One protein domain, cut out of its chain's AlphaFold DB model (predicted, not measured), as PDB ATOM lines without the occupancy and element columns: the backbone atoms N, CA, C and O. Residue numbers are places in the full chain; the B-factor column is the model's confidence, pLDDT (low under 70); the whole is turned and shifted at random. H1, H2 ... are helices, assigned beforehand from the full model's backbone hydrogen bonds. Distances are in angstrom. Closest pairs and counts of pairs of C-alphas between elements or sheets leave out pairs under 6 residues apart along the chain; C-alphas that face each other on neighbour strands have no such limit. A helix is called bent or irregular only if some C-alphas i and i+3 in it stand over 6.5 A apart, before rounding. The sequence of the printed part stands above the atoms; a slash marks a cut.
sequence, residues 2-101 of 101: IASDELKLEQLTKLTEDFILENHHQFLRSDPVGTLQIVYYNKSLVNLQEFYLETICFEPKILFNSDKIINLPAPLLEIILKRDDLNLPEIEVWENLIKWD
ATOM      1  N   ILE A   2     290.017 263.363 289.131       69.31
ATOM      2  CA  ILE A   2     291.469 263.649 289.227       69.31
ATOM      3  C   ILE A   2     292.136 263.733 287.842       69.31
ATOM      4  O   ILE A   2     292.678 264.770 287.488       69.31
ATOM      5  N   ALA A   3     291.973 262.708 286.997       77.44
ATOM      6  CA  ALA A   3     292.519 262.733 285.636       77.44
ATOM      7  C   ALA A   3     291.904 263.834 284.744       77.44
ATOM      8  O   ALA A   3     292.583 264.390 283.890       77.44
ATOM      9  N   SER A   4     290.619 264.161 284.917       74.25
ATOM     10  CA  SER A   4     289.948 265.222 284.147       74.25
ATOM     11  C   SER A   4     290.477 266.609 284.519       74.25
ATOM     12  O   SER A   4     290.676 267.435 283.633       74.25
ATOM     13  N   ASP A   5     290.732 266.837 285.808       72.31
ATOM     14  CA  ASP A   5     291.321 268.063 286.346       72.31
ATOM     15  C   ASP A   5     292.784 268.216 285.896       72.31
ATOM     16  O   ASP A   5     293.161 269.239 285.326       72.31
ATOM     17  N   GLU A   6     293.583 267.148 285.999       77.94
ATOM     18  CA  GLU A   6     294.970 267.114 285.505       77.94
ATOM     19  C   GLU A   6     295.072 267.385 283.995       77.94
ATOM     20  O   GLU A   6     295.976 268.091 283.540       77.94
ATOM     21  N   LEU A   7     294.123 266.862 283.212       85.38
ATOM     22  CA  LEU A   7     294.043 267.070 281.764       85.38
ATOM     23  C   LEU A   7     293.364 268.395 281.372       85.38
ATOM     24  O   LEU A   7     293.180 268.644 280.179       85.38
ATOM     25  N   LYS A   8     293.002 269.248 282.342       79.19
ATOM     26  CA  LYS A   8     292.310 270.535 282.137       79.19
ATOM     27  C   LYS A   8     291.013 270.409 281.327       79.19
ATOM     28  O   LYS A   8     290.662 271.281 280.532       79.19
ATOM     29  N   LEU A   9     290.280 269.314 281.525       85.94
ATOM     30  CA  LEU A   9     288.977 269.063 280.907       85.94
ATOM     31  C   LEU A   9     287.864 269.727 281.728       85.94
ATOM     32  O   LEU A   9     286.990 269.053 282.272       85.94
ATOM     33  N   GLU A  10     287.888 271.058 281.800       82.69
ATOM     34  CA  GLU A  10     287.042 271.869 282.693       82.69
ATOM     35  C   GLU A  10     285.542 271.546 282.582       82.69
ATOM     36  O   GLU A  10     284.849 271.434 283.592       82.69
ATOM     37  N   GLN A  11     285.031 271.332 281.363       85.50
ATOM     38  CA  GLN A  11     283.622 270.983 281.142       85.50
ATOM     39  C   GLN A  11     283.249 269.630 281.752       85.50
ATOM     40  O   GLN A  11     282.178 269.490 282.337       85.50
ATOM     41  N   LEU A  12     284.128 268.633 281.631       85.75
ATOM     42  CA  LEU A  12     283.893 267.305 282.191       85.75
ATOM     43  C   LEU A  12     283.974 267.343 283.719       85.75
ATOM     44  O   LEU A  12     283.164 266.708 284.392       85.75
ATOM     45  N   THR A  13     284.928 268.106 284.260       81.62
ATOM     46  CA  THR A  13     285.049 268.343 285.701       81.62
ATOM     47  C   THR A  13     283.761 268.952 286.250       81.62
ATOM     48  O   THR A  13     283.155 268.356 287.137       81.62
ATOM     49  N   LYS A  14     283.265 270.034 285.637       84.88
ATOM     50  CA  LYS A  14     282.020 270.690 286.048       84.88
ATOM     51  C   LYS A  14     280.798 269.771 285.968       84.88
ATOM     52  O   LYS A  14     280.053 269.674 286.932       84.88
ATOM     53  N   LEU A  15     280.624 269.036 284.864       88.19
ATOM     54  CA  LEU A  15     279.524 268.070 284.735       88.19
ATOM     55  C   LEU A  15     279.564 266.993 285.827       88.19
ATOM     56  O   LEU A  15     278.523 266.557 286.311       88.19
ATOM     57  N   THR A  16     280.763 266.552 286.213       86.06
ATOM     58  CA  THR A  16     280.918 265.553 287.277       86.06
ATOM     59  C   THR A  16     280.589 266.147 288.648       86.06
ATOM     60  O   THR A  16     279.940 265.488 289.455       86.06
ATOM     61  N   GLU A  17     281.013 267.383 288.914       85.38
ATOM     62  CA  GLU A  17     280.698 268.103 290.152       85.38
ATOM     63  C   GLU A  17     279.198 268.352 290.302       85.38
ATOM     64  O   GLU A  17     278.639 268.027 291.348       85.38
ATOM     65  N   ASP A  18     278.541 268.839 289.245       89.38
ATOM     66  CA  ASP A  18     277.094 269.066 289.216       89.38
ATOM     67  C   ASP A  18     276.339 267.755 289.512       89.38
ATOM     68  O   ASP A  18     275.461 267.716 290.373       89.38
ATOM     69  N   PHE A  19     276.759 266.638 288.901       89.75
ATOM     70  CA  PHE A  19     276.171 265.320 289.159       89.75
ATOM     71  C   PHE A  19     276.349 264.846 290.613       89.75
ATOM     72  O   PHE A  19     275.432 264.251 291.190       89.75
ATOM     73  N   ILE A  20     277.512 265.105 291.223       88.56
ATOM     74  CA  ILE A  20     277.754 264.793 292.638       88.56
ATOM     75  C   ILE A  20     276.848 265.639 293.530       88.56
ATOM     76  O   ILE A  20     276.226 265.094 294.438       88.56
ATOM     77  N   LEU A  21     276.735 266.941 293.259       88.38
ATOM     78  CA  LEU A  21     275.884 267.854 294.023       88.38
ATOM     79  C   LEU A  21     274.403 267.472 293.925       88.38
ATOM     80  O   LEU A  21     273.701 267.496 294.931       88.38
ATOM     81  N   GLU A  22     273.924 267.050 292.756       92.31
ATOM     82  CA  GLU A  22     272.538 266.598 292.579       92.31
ATOM     83  C   GLU A  22     272.222 265.318 293.371       92.31
ATOM     84  O   GLU A  22     271.112 265.157 293.875       92.31
ATOM     85  N   ASN A  23     273.201 264.423 293.533       91.75
ATOM     86  CA  ASN A  23     273.009 263.090 294.122       91.75
ATOM     87  C   ASN A  23     273.712 262.921 295.481       91.75
ATOM     88  O   ASN A  23     273.891 261.801 295.973       91.75
ATOM     89  N   HIS A  24     274.114 264.026 296.108       89.75
ATOM     90  CA  HIS A  24     275.059 264.015 297.219       89.75
ATOM     91  C   HIS A  24     274.602 263.168 298.419       89.75
ATOM     92  O   HIS A  24     275.399 262.414 298.982       89.75
ATOM     93  N   HIS A  25     273.320 263.218 298.790       91.00
ATOM     94  CA  HIS A  25     272.784 262.390 299.877       91.00
ATOM     95  C   HIS A  25     272.864 260.885 299.573       91.00
ATOM     96  O   HIS A  25     273.174 260.087 300.460       91.00
ATOM     97  N   GLN A  26     272.589 260.490 298.325       93.69
ATOM     98  CA  GLN A  26     272.621 259.088 297.908       93.69
ATOM     99  C   GLN A  26     274.050 258.545 297.925       93.69
ATOM    100  O   GLN A  26     274.268 257.432 298.405       93.69
ATOM    101  N   PHE A  27     275.020 259.336 297.458       92.50
ATOM    102  CA  PHE A  27     276.426 258.938 297.462       92.50
ATOM    103  C   PHE A  27     276.909 258.591 298.865       92.50
ATOM    104  O   PHE A  27     277.353 257.460 299.084       92.50
ATOM    105  N   LEU A  28     276.688 259.492 299.828       93.94
ATOM    106  CA  LEU A  28     277.102 259.280 301.212       93.94
ATOM    107  C   LEU A  28     276.493 258.009 301.819       93.94
ATOM    108  O   LEU A  28     277.181 257.269 302.510       93.94
ATOM    109  N   ARG A  29     275.210 257.733 301.560       92.56
ATOM    110  CA  ARG A  29     274.543 256.530 302.085       92.56
ATOM    111  C   ARG A  29     275.041 255.246 301.423       92.56
ATOM    112  O   ARG A  29     275.083 254.212 302.079       92.56
ATOM    113  N   SER A  30     275.372 255.301 300.134       93.06
ATOM    114  CA  SER A  30     275.788 254.127 299.358       93.06
ATOM    115  C   SER A  30     277.244 253.721 299.601       93.06
ATOM    116  O   SER A  30     277.544 252.533 299.712       93.06
ATOM    117  N   ASP A  31     278.148 254.696 299.691       94.81
ATOM    118  CA  ASP A  31     279.572 254.475 299.926       94.81
ATOM    119  C   ASP A  31     280.173 255.668 300.682       94.81
ATOM    120  O   ASP A  31     280.778 256.551 300.066       94.81
ATOM    121  N   PRO A  32     280.000 255.742 302.010       94.56
ATOM    122  CA  PRO A  32     280.447 256.888 302.798       94.56
ATOM    123  C   PRO A  32     281.965 257.069 302.746       94.56
ATOM    124  O   PRO A  32     282.450 258.196 302.663       94.56
ATOM    125  N   VAL A  33     282.718 255.967 302.726       95.31
ATOM    126  CA  VAL A  33     284.183 255.986 302.663       95.31
ATOM    127  C   VAL A  33     284.656 256.487 301.302       95.31
ATOM    128  O   VAL A  33     285.448 257.425 301.242       95.31
ATOM    129  N   GLY A  34     284.141 255.913 300.209       94.00
ATOM    130  CA  GLY A  34     284.481 256.362 298.856       94.00
ATOM    131  C   GLY A  34     284.062 257.812 298.604       94.00
ATOM    132  O   GLY A  34     284.831 258.595 298.046       94.00
ATOM    133  N   THR A  35     282.881 258.199 299.087       93.75
ATOM    134  CA  THR A  35     282.365 259.570 298.974       93.75
ATOM    135  C   THR A  35     283.277 260.562 299.688       93.75
ATOM    136  O   THR A  35     283.687 261.547 299.074       93.75
ATOM    137  N   LEU A  36     283.661 260.279 300.940       94.44
ATOM    138  CA  LEU A  36     284.595 261.118 301.694       94.44
ATOM    139  C   LEU A  36     285.950 261.248 301.001       94.44
ATOM    140  O   LEU A  36     286.483 262.350 300.918       94.44
ATOM    141  N   GLN A  37     286.502 260.155 300.470       93.31
ATOM    142  CA  GLN A  37     287.760 260.208 299.724       93.31
ATOM    143  C   GLN A  37     287.644 261.109 298.485       93.31
ATOM    144  O   GLN A  37     288.515 261.948 298.257       93.31
ATOM    145  N   ILE A  38     286.569 260.972 297.702       90.62
ATOM    146  CA  ILE A  38     286.357 261.770 296.486       90.62
ATOM    147  C   ILE A  38     286.300 263.263 296.815       90.62
ATOM    148  O   ILE A  38     286.987 264.049 296.159       90.62
ATOM    149  N   VAL A  39     285.514 263.660 297.823       91.44
ATOM    150  CA  VAL A  39     285.407 265.080 298.194       91.44
ATOM    151  C   VAL A  39     286.678 265.609 298.848       91.44
ATOM    152  O   VAL A  39     287.034 266.756 298.621       91.44
ATOM    153  N   TYR A  40     287.400 264.778 299.601       90.69
ATOM    154  CA  TYR A  40     288.644 265.176 300.260       90.69
ATOM    155  C   TYR A  40     289.756 265.502 299.265       90.69
ATOM    156  O   TYR A  40     290.499 266.467 299.443       90.69
ATOM    157  N   TYR A  41     289.877 264.708 298.199       87.81
ATOM    158  CA  TYR A  41     290.902 264.930 297.182       87.81
ATOM    159  C   TYR A  41     290.494 265.956 296.120       87.81
ATOM    160  O   TYR A  41     291.372 266.440 295.403       87.81
ATOM    161  N   ASN A  42     289.209 266.322 296.017       85.12
ATOM    162  CA  ASN A  42     288.774 267.368 295.098       85.12
ATOM    163  C   ASN A  42     288.530 268.714 295.797       85.12
ATOM    164  O   ASN A  42     287.504 268.940 296.434       85.12
ATOM    165  N   LYS A  43     289.448 269.657 295.564       81.31
ATOM    166  CA  LYS A  43     289.422 271.010 296.141       81.31
ATOM    167  C   LYS A  43     288.197 271.839 295.750       81.31
ATOM    168  O   LYS A  43     287.856 272.766 296.478       81.31
ATOM    169  N   SER A  44     287.546 271.547 294.624       83.62
ATOM    170  CA  SER A  44     286.335 272.267 294.207       83.62
ATOM    171  C   SER A  44     285.110 271.925 295.062       83.62
ATOM    172  O   SER A  44     284.172 272.715 295.138       83.62
ATOM    173  N   LEU A  45     285.133 270.782 295.755       85.94
ATOM    174  CA  LEU A  45     284.017 270.259 296.543       85.94
ATOM    175  C   LEU A  45     284.134 270.570 298.042       85.94
ATOM    176  O   LEU A  45     283.498 269.902 298.852       85.94
ATOM    177  N   VAL A  46     284.897 271.595 298.435       88.19
ATOM    178  CA  VAL A  46     285.134 271.929 299.856       88.19
ATOM    179  C   VAL A  46     283.846 272.160 300.659       88.19
ATOM    180  O   VAL A  46     283.728 271.686 301.784       88.19
ATOM    181  N   ASN A  47     282.836 272.811 300.072       88.69
ATOM    182  CA  ASN A  47     281.546 273.011 300.743       88.69
ATOM    183  C   ASN A  47     280.820 271.681 300.978       88.69
ATOM    184  O   ASN A  47     280.151 271.500 301.992       88.69
ATOM    185  N   LEU A  48     280.959 270.742 300.039       91.62
ATOM    186  CA  LEU A  48     280.354 269.424 300.149       91.62
ATOM    187  C   LEU A  48     281.115 268.536 301.143       91.62
ATOM    188  O   LEU A  48     280.505 267.730 301.840       91.62
ATOM    189  N   GLN A  49     282.434 268.714 301.237       93.00
ATOM    190  CA  GLN A  49     283.252 268.073 302.257       93.00
ATOM    191  C   GLN A  49     282.757 268.436 303.661       93.00
ATOM    192  O   GLN A  49     282.503 267.527 304.447       93.00
ATOM    193  N   GLU A  50     282.570 269.725 303.961       94.06
ATOM    194  CA  GLU A  50     282.068 270.148 305.276       94.06
ATOM    195  C   GLU A  50     280.659 269.605 305.540       94.06
ATOM    196  O   GLU A  50     280.423 269.004 306.583       94.06
ATOM    197  N   PHE A  51     279.762 269.690 304.553       94.19
ATOM    198  CA  PHE A  51     278.416 269.120 304.649       94.19
ATOM    199  C   PHE A  51     278.427 267.622 305.009       94.19
ATOM    200  O   PHE A  51     277.648 267.161 305.849       94.19
ATOM    201  N   TYR A  52     279.303 266.831 304.383       95.88
ATOM    202  CA  TYR A  52     279.419 265.410 304.701       95.88
ATOM    203  C   TYR A  52     280.038 265.161 306.073       95.88
ATOM    204  O   TYR A  52     279.587 264.247 306.760       95.88
ATOM    205  N   LEU A  53     281.025 265.959 306.489       96.19
ATOM    206  CA  LEU A  53     281.600 265.860 307.830       96.19
ATOM    207  C   LEU A  53     280.551 266.169 308.902       96.19
ATOM    208  O   LEU A  53     280.406 265.376 309.827       96.19
ATOM    209  N   GLU A  54     279.771 267.241 308.746       96.88
ATOM    210  CA  GLU A  54     278.647 267.574 309.630       96.88
ATOM    211  C   GLU A  54     277.608 266.444 309.665       96.88
ATOM    212  O   GLU A  54     277.181 266.015 310.736       96.88
ATOM    213  N   THR A  55     277.240 265.901 308.499       96.44
ATOM    214  CA  THR A  55     276.270 264.798 308.401       96.44
ATOM    215  C   THR A  55     276.765 263.542 309.119       96.44
ATOM    216  O   THR A  55     275.997 262.889 309.824       96.44
ATOM    217  N   ILE A  56     278.043 263.195 308.953       96.94
ATOM    218  CA  ILE A  56     278.656 262.050 309.632       96.94
ATOM    219  C   ILE A  56     278.767 262.319 311.127       96.94
ATOM    220  O   ILE A  56     278.488 261.422 311.904       96.94
ATOM    221  N   CYS A  57     279.125 263.523 311.562       97.44
ATOM    222  CA  CYS A  57     279.196 263.824 312.992       97.44
ATOM    223  C   CYS A  57     277.814 263.768 313.648       97.44
ATOM    224  O   CYS A  57     277.686 263.250 314.753       97.44
ATOM    225  N   PHE A  58     276.771 264.186 312.930       97.50
ATOM    226  CA  PHE A  58     275.386 264.065 313.374       97.50
ATOM    227  C   PHE A  58     274.889 262.607 313.424       97.50
ATOM    228  O   PHE A  58     274.260 262.203 314.407       97.50
ATOM    229  N   GLU A  59     275.182 261.802 312.394       97.06
ATOM    230  CA  GLU A  59     274.805 260.383 312.299       97.06
ATOM    231  C   GLU A  59     276.030 259.482 312.012       97.06
ATOM    232  O   GLU A  59     276.173 258.940 310.907       97.06
ATOM    233  N   PRO A  60     276.908 259.235 313.006       96.19
ATOM    234  CA  PRO A  60     278.210 258.592 312.765       96.19
ATOM    235  C   PRO A  60     278.107 257.164 312.256       96.19
ATOM    236  O   PRO A  60     278.969 256.693 311.515       96.19
ATOM    237  N   LYS A  61     277.004 256.486 312.573       95.25
ATOM    238  CA  LYS A  61     276.705 255.133 312.097       95.25
ATOM    239  C   LYS A  61     276.678 255.021 310.574       95.25
ATOM    240  O   LYS A  61     276.894 253.923 310.076       95.25
ATOM    241  N   ILE A  62     276.475 256.119 309.837       95.38
ATOM    242  CA  ILE A  62     276.627 256.132 308.375       95.38
ATOM    243  C   ILE A  62     278.023 255.637 307.987       95.38
ATOM    244  O   ILE A  62     278.141 254.757 307.142       95.38
ATOM    245  N   LEU A  63     279.067 256.164 308.625       95.88
ATOM    246  CA  LEU A  63     280.453 255.804 308.343       95.88
ATOM    247  C   LEU A  63     280.908 254.591 309.160       95.88
ATOM    248  O   LEU A  63     281.454 253.644 308.601       95.88
ATOM    249  N   PHE A  64     280.668 254.609 310.472       94.31
ATOM    250  CA  PHE A  64     281.224 253.634 311.415       94.31
ATOM    251  C   PHE A  64     280.574 252.243 311.343       94.31
ATOM    252  O   PHE A  64     281.193 251.271 311.757       94.31
ATOM    253  N   ASN A  65     279.380 252.101 310.753       92.12
ATOM    254  CA  ASN A  65     278.823 250.774 310.447       92.12
ATOM    255  C   ASN A  65     279.253 250.242 309.072       92.12
ATOM    256  O   ASN A  65     278.815 249.164 308.675       92.12
ATOM    257  N   SER A  66     280.048 250.993 308.306       91.12
ATOM    258  CA  SER A  66     280.525 250.530 307.009       91.12
ATOM    259  C   SER A  66     281.688 249.561 307.184       91.12
ATOM    260  O   SER A  66     282.723 249.931 307.730       91.12
ATOM    261  N   ASP A  67     281.589 248.370 306.593       89.19
ATOM    262  CA  ASP A  67     282.718 247.428 306.508       89.19
ATOM    263  C   ASP A  67     283.925 248.025 305.762       89.19
ATOM    264  O   ASP A  67     285.055 247.557 305.886       89.19
ATOM    265  N   LYS A  68     283.701 249.085 304.974       92.06
ATOM    266  CA  LYS A  68     284.755 249.788 304.245       92.06
ATOM    267  C   LYS A  68     285.537 250.768 305.114       92.06
ATOM    268  O   LYS A  68     286.481 251.347 304.581       92.06
ATOM    269  N   ILE A  69     285.184 250.983 306.388       91.56
ATOM    270  CA  ILE A  69     285.862 251.964 307.252       91.56
ATOM    271  C   ILE A  69     287.373 251.729 307.327       91.56
ATOM    272  O   ILE A  69     288.126 252.696 307.323       91.56
ATOM    273  N   ILE A  70     287.815 250.470 307.260       92.38
ATOM    274  CA  ILE A  70     289.228 250.057 307.190       92.38
ATOM    275  C   ILE A  70     289.995 250.687 306.011       92.38
ATOM    276  O   ILE A  70     291.212 250.800 306.032       92.38
ATOM    277  N   ASN A  71     289.281 251.125 304.969       93.62
ATOM    278  CA  ASN A  71     289.857 251.783 303.799       93.62
ATOM    279  C   ASN A  71     289.871 253.313 303.930       93.62
ATOM    280  O   ASN A  71     290.287 254.002 302.997       93.62
ATOM    281  N   LEU A  72     289.371 253.878 305.033       94.88
ATOM    282  CA  LEU A  72     289.378 255.319 305.244       94.88
ATOM    283  C   LEU A  72     290.823 255.795 305.481       94.88
ATOM    284  O   LEU A  72     291.486 255.285 306.385       94.88
ATOM    285  N   PRO A  73     291.327 256.774 304.706       93.38
ATOM    286  CA  PRO A  73     292.671 257.299 304.900       93.38
ATOM    287  C   PRO A  73     292.844 257.898 306.298       93.38
ATOM    288  O   PRO A  73     291.977 258.636 306.765       93.38
ATOM    289  N   ALA A  74     294.004 257.666 306.918       94.44
ATOM    290  CA  ALA A  74     294.312 258.188 308.250       94.44
ATOM    291  C   ALA A  74     294.081 259.711 308.404       94.44
ATOM    292  O   ALA A  74     293.487 260.097 309.407       94.44
ATOM    293  N   PRO A  75     294.422 260.584 307.426       94.50
ATOM    294  CA  PRO A  75     294.130 262.017 307.543       94.50
ATOM    295  C   PRO A  75     292.632 262.331 307.633       94.50
ATOM    296  O   PRO A  75     292.231 263.254 308.336       94.50
ATOM    297  N   LEU A  76     291.792 261.564 306.933       94.50
ATOM    298  CA  LEU A  76     290.339 261.733 306.977       94.50
ATOM    299  C   LEU A  76     289.766 261.275 308.317       94.50
ATOM    300  O   LEU A  76     288.930 261.966 308.893       94.50
ATOM    301  N   LEU A  77     290.248 260.139 308.824       95.12
ATOM    302  CA  LEU A  77     289.873 259.649 310.145       95.12
ATOM    303  C   LEU A  77     290.280 260.651 311.238       95.12
ATOM    304  O   LEU A  77     289.468 260.986 312.092       95.12
ATOM    305  N   GLU A  78     291.495 261.197 311.164       95.50
ATOM    306  CA  GLU A  78     291.984 262.222 312.090       95.50
ATOM    307  C   GLU A  78     291.099 263.478 312.089       95.50
ATOM    308  O   GLU A  78     290.789 264.000 313.159       95.50
ATOM    309  N   ILE A  79     290.660 263.951 310.915       95.62
ATOM    310  CA  ILE A  79     289.742 265.097 310.810       95.62
ATOM    311  C   ILE A  79     288.432 264.809 311.544       95.62
ATOM    312  O   ILE A  79     287.979 265.658 312.302       95.62
ATOM    313  N   ILE A  80     287.846 263.627 311.350       96.38
ATOM    314  CA  ILE A  80     286.568 263.252 311.972       96.38
ATOM    315  C   ILE A  80     286.712 263.140 313.493       96.38
ATOM    316  O   ILE A  80     285.877 263.660 314.224       96.38
ATOM    317  N   LEU A  81     287.785 262.510 313.979       95.75
ATOM    318  CA  LEU A  81     288.014 262.310 315.415       95.75
ATOM    319  C   LEU A  81     288.360 263.599 316.168       95.75
ATOM    320  O   LEU A  81     288.172 263.665 317.378       95.75
ATOM    321  N   LYS A  82     288.876 264.618 315.473       96.56
ATOM    322  CA  LYS A  82     289.154 265.939 316.057       96.56
ATOM    323  C   LYS A  82     287.915 266.818 316.202       96.56
ATOM    324  O   LYS A  82     288.036 267.914 316.743       96.56
ATOM    325  N   ARG A  83     286.765 266.402 315.674       96.38
ATOM    326  CA  ARG A  83     285.546 267.202 315.744       96.38
ATOM    327  C   ARG A  83     284.853 267.028 317.089       96.38
ATOM    328  O   ARG A  83     284.486 265.921 317.469       96.38
ATOM    329  N   ASP A  84     284.602 268.151 317.754       95.88
ATOM    330  CA  ASP A  84     283.893 268.192 319.039       95.88
ATOM    331  C   ASP A  84     282.402 267.816 318.915       95.88
ATOM    332  O   ASP A  84     281.744 267.547 319.918       95.88
ATOM    333  N   ASP A  85     281.850 267.811 317.695       97.31
ATOM    334  CA  ASP A  85     280.443 267.511 317.402       97.31
ATOM    335  C   ASP A  85     280.190 266.058 316.959       97.31
ATOM    336  O   ASP A  85     279.072 265.722 316.564       97.31
ATOM    337  N   LEU A  86     281.195 265.178 317.046       97.69
ATOM    338  CA  LEU A  86     281.046 263.758 316.731       97.69
ATOM    339  C   LEU A  86     280.117 263.064 317.744       97.69
ATOM    340  O   LEU A  86     280.505 262.745 318.866       97.69
ATOM    341  N   ASN A  87     278.888 262.765 317.325       97.62
ATOM    342  CA  ASN A  87     277.851 262.152 318.156       97.62
ATOM    343  C   ASN A  87     277.990 260.618 318.249       97.62
ATOM    344  O   ASN A  87     277.060 259.868 317.930       97.62
ATOM    345  N   LEU A  88     279.177 260.136 318.629       96.56
ATOM    346  CA  LEU A  88     279.476 258.715 318.815       96.56
ATOM    347  C   LEU A  88     280.098 258.496 320.202       96.56
ATOM    348  O   LEU A  88     281.034 259.215 320.552       96.56
ATOM    349  N   PRO A  89     279.633 257.518 321.003       96.00
ATOM    350  CA  PRO A  89     280.260 257.219 322.286       96.00
ATOM    351  C   PRO A  89     281.744 256.883 322.123       96.00
ATOM    352  O   PRO A  89     282.109 256.113 321.235       96.00
ATOM    353  N   GLU A  90     282.596 257.387 323.019       93.69
ATOM    354  CA  GLU A  90     284.049 257.155 322.957       93.69
ATOM    355  C   GLU A  90     284.401 255.662 322.883       93.69
ATOM    356  O   GLU A  90     285.307 255.272 322.155       93.69
ATOM    357  N   ILE A  91     283.661 254.805 323.593       94.94
ATOM    358  CA  ILE A  91     283.873 253.354 323.533       94.94
ATOM    359  C   ILE A  91     283.631 252.788 322.125       94.94
ATOM    360  O   ILE A  91     284.419 251.972 321.658       94.94
ATOM    361  N   GLU A  92     282.606 253.270 321.415       94.94
ATOM    362  CA  GLU A  92     282.329 252.865 320.033       94.94
ATOM    363  C   GLU A  92     283.412 253.399 319.084       94.94
ATOM    364  O   GLU A  92     283.795 252.708 318.140       94.94
ATOM    365  N   VAL A  93     283.959 254.593 319.342       94.06
ATOM    366  CA  VAL A  93     285.126 255.108 318.606       94.06
ATOM    367  C   VAL A  93     286.310 254.150 318.757       94.06
ATOM    368  O   VAL A  93     286.863 253.703 317.753       94.06
ATOM    369  N   TRP A  94     286.667 253.780 319.990       94.88
ATOM    370  CA  TRP A  94     287.773 252.857 320.262       94.88
ATOM    371  C   TRP A  94     287.574 251.486 319.609       94.88
ATOM    372  O   TRP A  94     288.504 250.955 319.006       94.88
ATOM    373  N   GLU A  95     286.365 250.925 319.666       93.00
ATOM    374  CA  GLU A  95     286.049 249.652 319.006       93.00
ATOM    375  C   GLU A  95     286.228 249.714 317.486       93.00
ATOM    376  O   GLU A  95     286.687 248.747 316.878       93.00
ATOM    377  N   ASN A  96     285.882 250.838 316.856       91.94
ATOM    378  CA  ASN A  96     286.091 251.024 315.424       91.94
ATOM    379  C   ASN A  96     287.563 251.244 315.067       91.94
ATOM    380  O   ASN A  96     288.005 250.739 314.039       91.94
ATOM    381  N   LEU A  97     288.332 251.924 315.922       92.25
ATOM    382  CA  LEU A  97     289.778 252.074 315.746       92.25
ATOM    383  C   LEU A  97     290.504 250.727 315.791       92.25
ATOM    384  O   LEU A  97     291.369 250.485 314.962       92.25
ATOM    385  N   ILE A  98     290.106 249.828 316.694       91.81
ATOM    386  CA  ILE A  98     290.673 248.472 316.776       91.81
ATOM    387  C   ILE A  98     290.356 247.643 315.521       91.81
ATOM    388  O   ILE A  98     291.145 246.787 315.149       91.81
ATOM    389  N   LYS A  99     289.201 247.863 314.877       87.19
ATOM    390  CA  LYS A  99     288.838 247.186 313.615       87.19
ATOM    391  C   LYS A  99     289.549 247.770 312.397       87.19
ATOM    392  O   LYS A  99     289.617 247.102 311.370       87.19
ATOM    393  N   TRP A 100     289.932 249.042 312.475       90.62
ATOM    394  CA  TRP A 100     290.614 249.762 311.406       90.62
ATOM    395  C   TRP A 100     292.088 249.348 311.278       90.62
ATOM    396  O   TRP A 100     292.611 249.383 310.167       90.62
ATOM    397  N   ASP A 101     292.708 248.945 312.393       70.75
ATOM    398  CA  ASP A 101     294.084 248.424 312.508       70.75
ATOM    399  C   ASP A 101     294.199 246.951 312.048       70.75
ATOM    400  O   ASP A 101     295.179 246.616 311.340       70.75
TER     401      ASP A 101
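This is residues 2 to 101 of the 101 residues of an uncharacterized protein of Rhizophagus sp. MUCL 43196 (UniProt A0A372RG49). An elongated body of helices has the hairpin of H4 and H5 as its core, with the short helices H3, H6, H7 and H8 set around H4. H1 and H2 make one end, where residues 6 to 11 stick out, and H9 makes the other end. The printed part has 100 residues, with nine named helices, H1 to H9 in chain order, and no named strand; the class is all helix. It is compact by its radius of gyration of the C-alphas, 14.4 A, and spans 46 by 24 by 22 A.

Start at H1, residues 2 to 6, which touches H2, residues 10 to 22, only at the corner, through residues 10 to 13 of H2; the closest C-alphas, Ser 4 and Thr 13, are 6.0 A apart. Next find H3, residues 24 to 30, and H4, residues 32 to 41: they only just touch, only at the corner, with 3 pairs of C-alphas within 8 A, the closest Leu 28 and Thr 35 at 5.7 A. H5, residues 43 to 58, forms a helical hairpin with H4, a shallow tilt of 34 degrees, only just short of steep, opposite ways; residues 45 to 52 of H5 make the touch, closest at the C-alphas of Val 39 and Gln 49, 5.5 A. H2 and H5 are close but not clearly touching, at a shallow tilt of 17 degrees, the same way, with the C-alphas of Glu 17 and Leu 45 closest at 7.5 A. H4, the hub, only just touches three more helices, each with 3 pairs of C-alphas within 8 A: H6, residues 61 to 64, H7, residues 67 to 71, and H8, residues 74 to 81; the closest C-alphas are Pro 32 and Leu 63 at 5.6 A, Val 33 and Ile 69 at 6.3 A, and Tyr 40 and Leu 76 at 7.7 A. H9, residues 90 to 100, touches H7, closest at the C-alphas of Ile 70 and Trp 100, 4.4 A, and is near H8. Each O i to N i+4 pair is within hydrogen-bond range in H1, H2, H3, H4, H8 and H9, against 10 of 12 in H5 and 0 of 1 in H7, where 1 of 2 O i to N i+3 pairs is; H6 is too short for an i+4 pair.

Find C-alpha 2 at (291.469, 263.649, 289.227), where H1 begins. H2 is 18.3 A long and H4 14.3 A. H5, the longest at 23.3 A, runs from C-alpha 43 at (289.422, 271.010, 296.141), with a kink of 29 degrees near residue 50. H5 and H7 are irregular: C-alphas 44 and 47 are 8.1 A apart, C-alphas 67 and 70 7.1 A. H9 runs 15.2 A to C-alpha 100 at (290.614, 249.762, 311.406).

The C-alphas farthest apart, Gln 11 and Ile 91, are 45.9 A apart. The printed part has no cut. The link from H8 to H9, 8 residues, is short, and the other links are tight. Mean pLDDT of the printed part is 91.0, with residue 2 under 70.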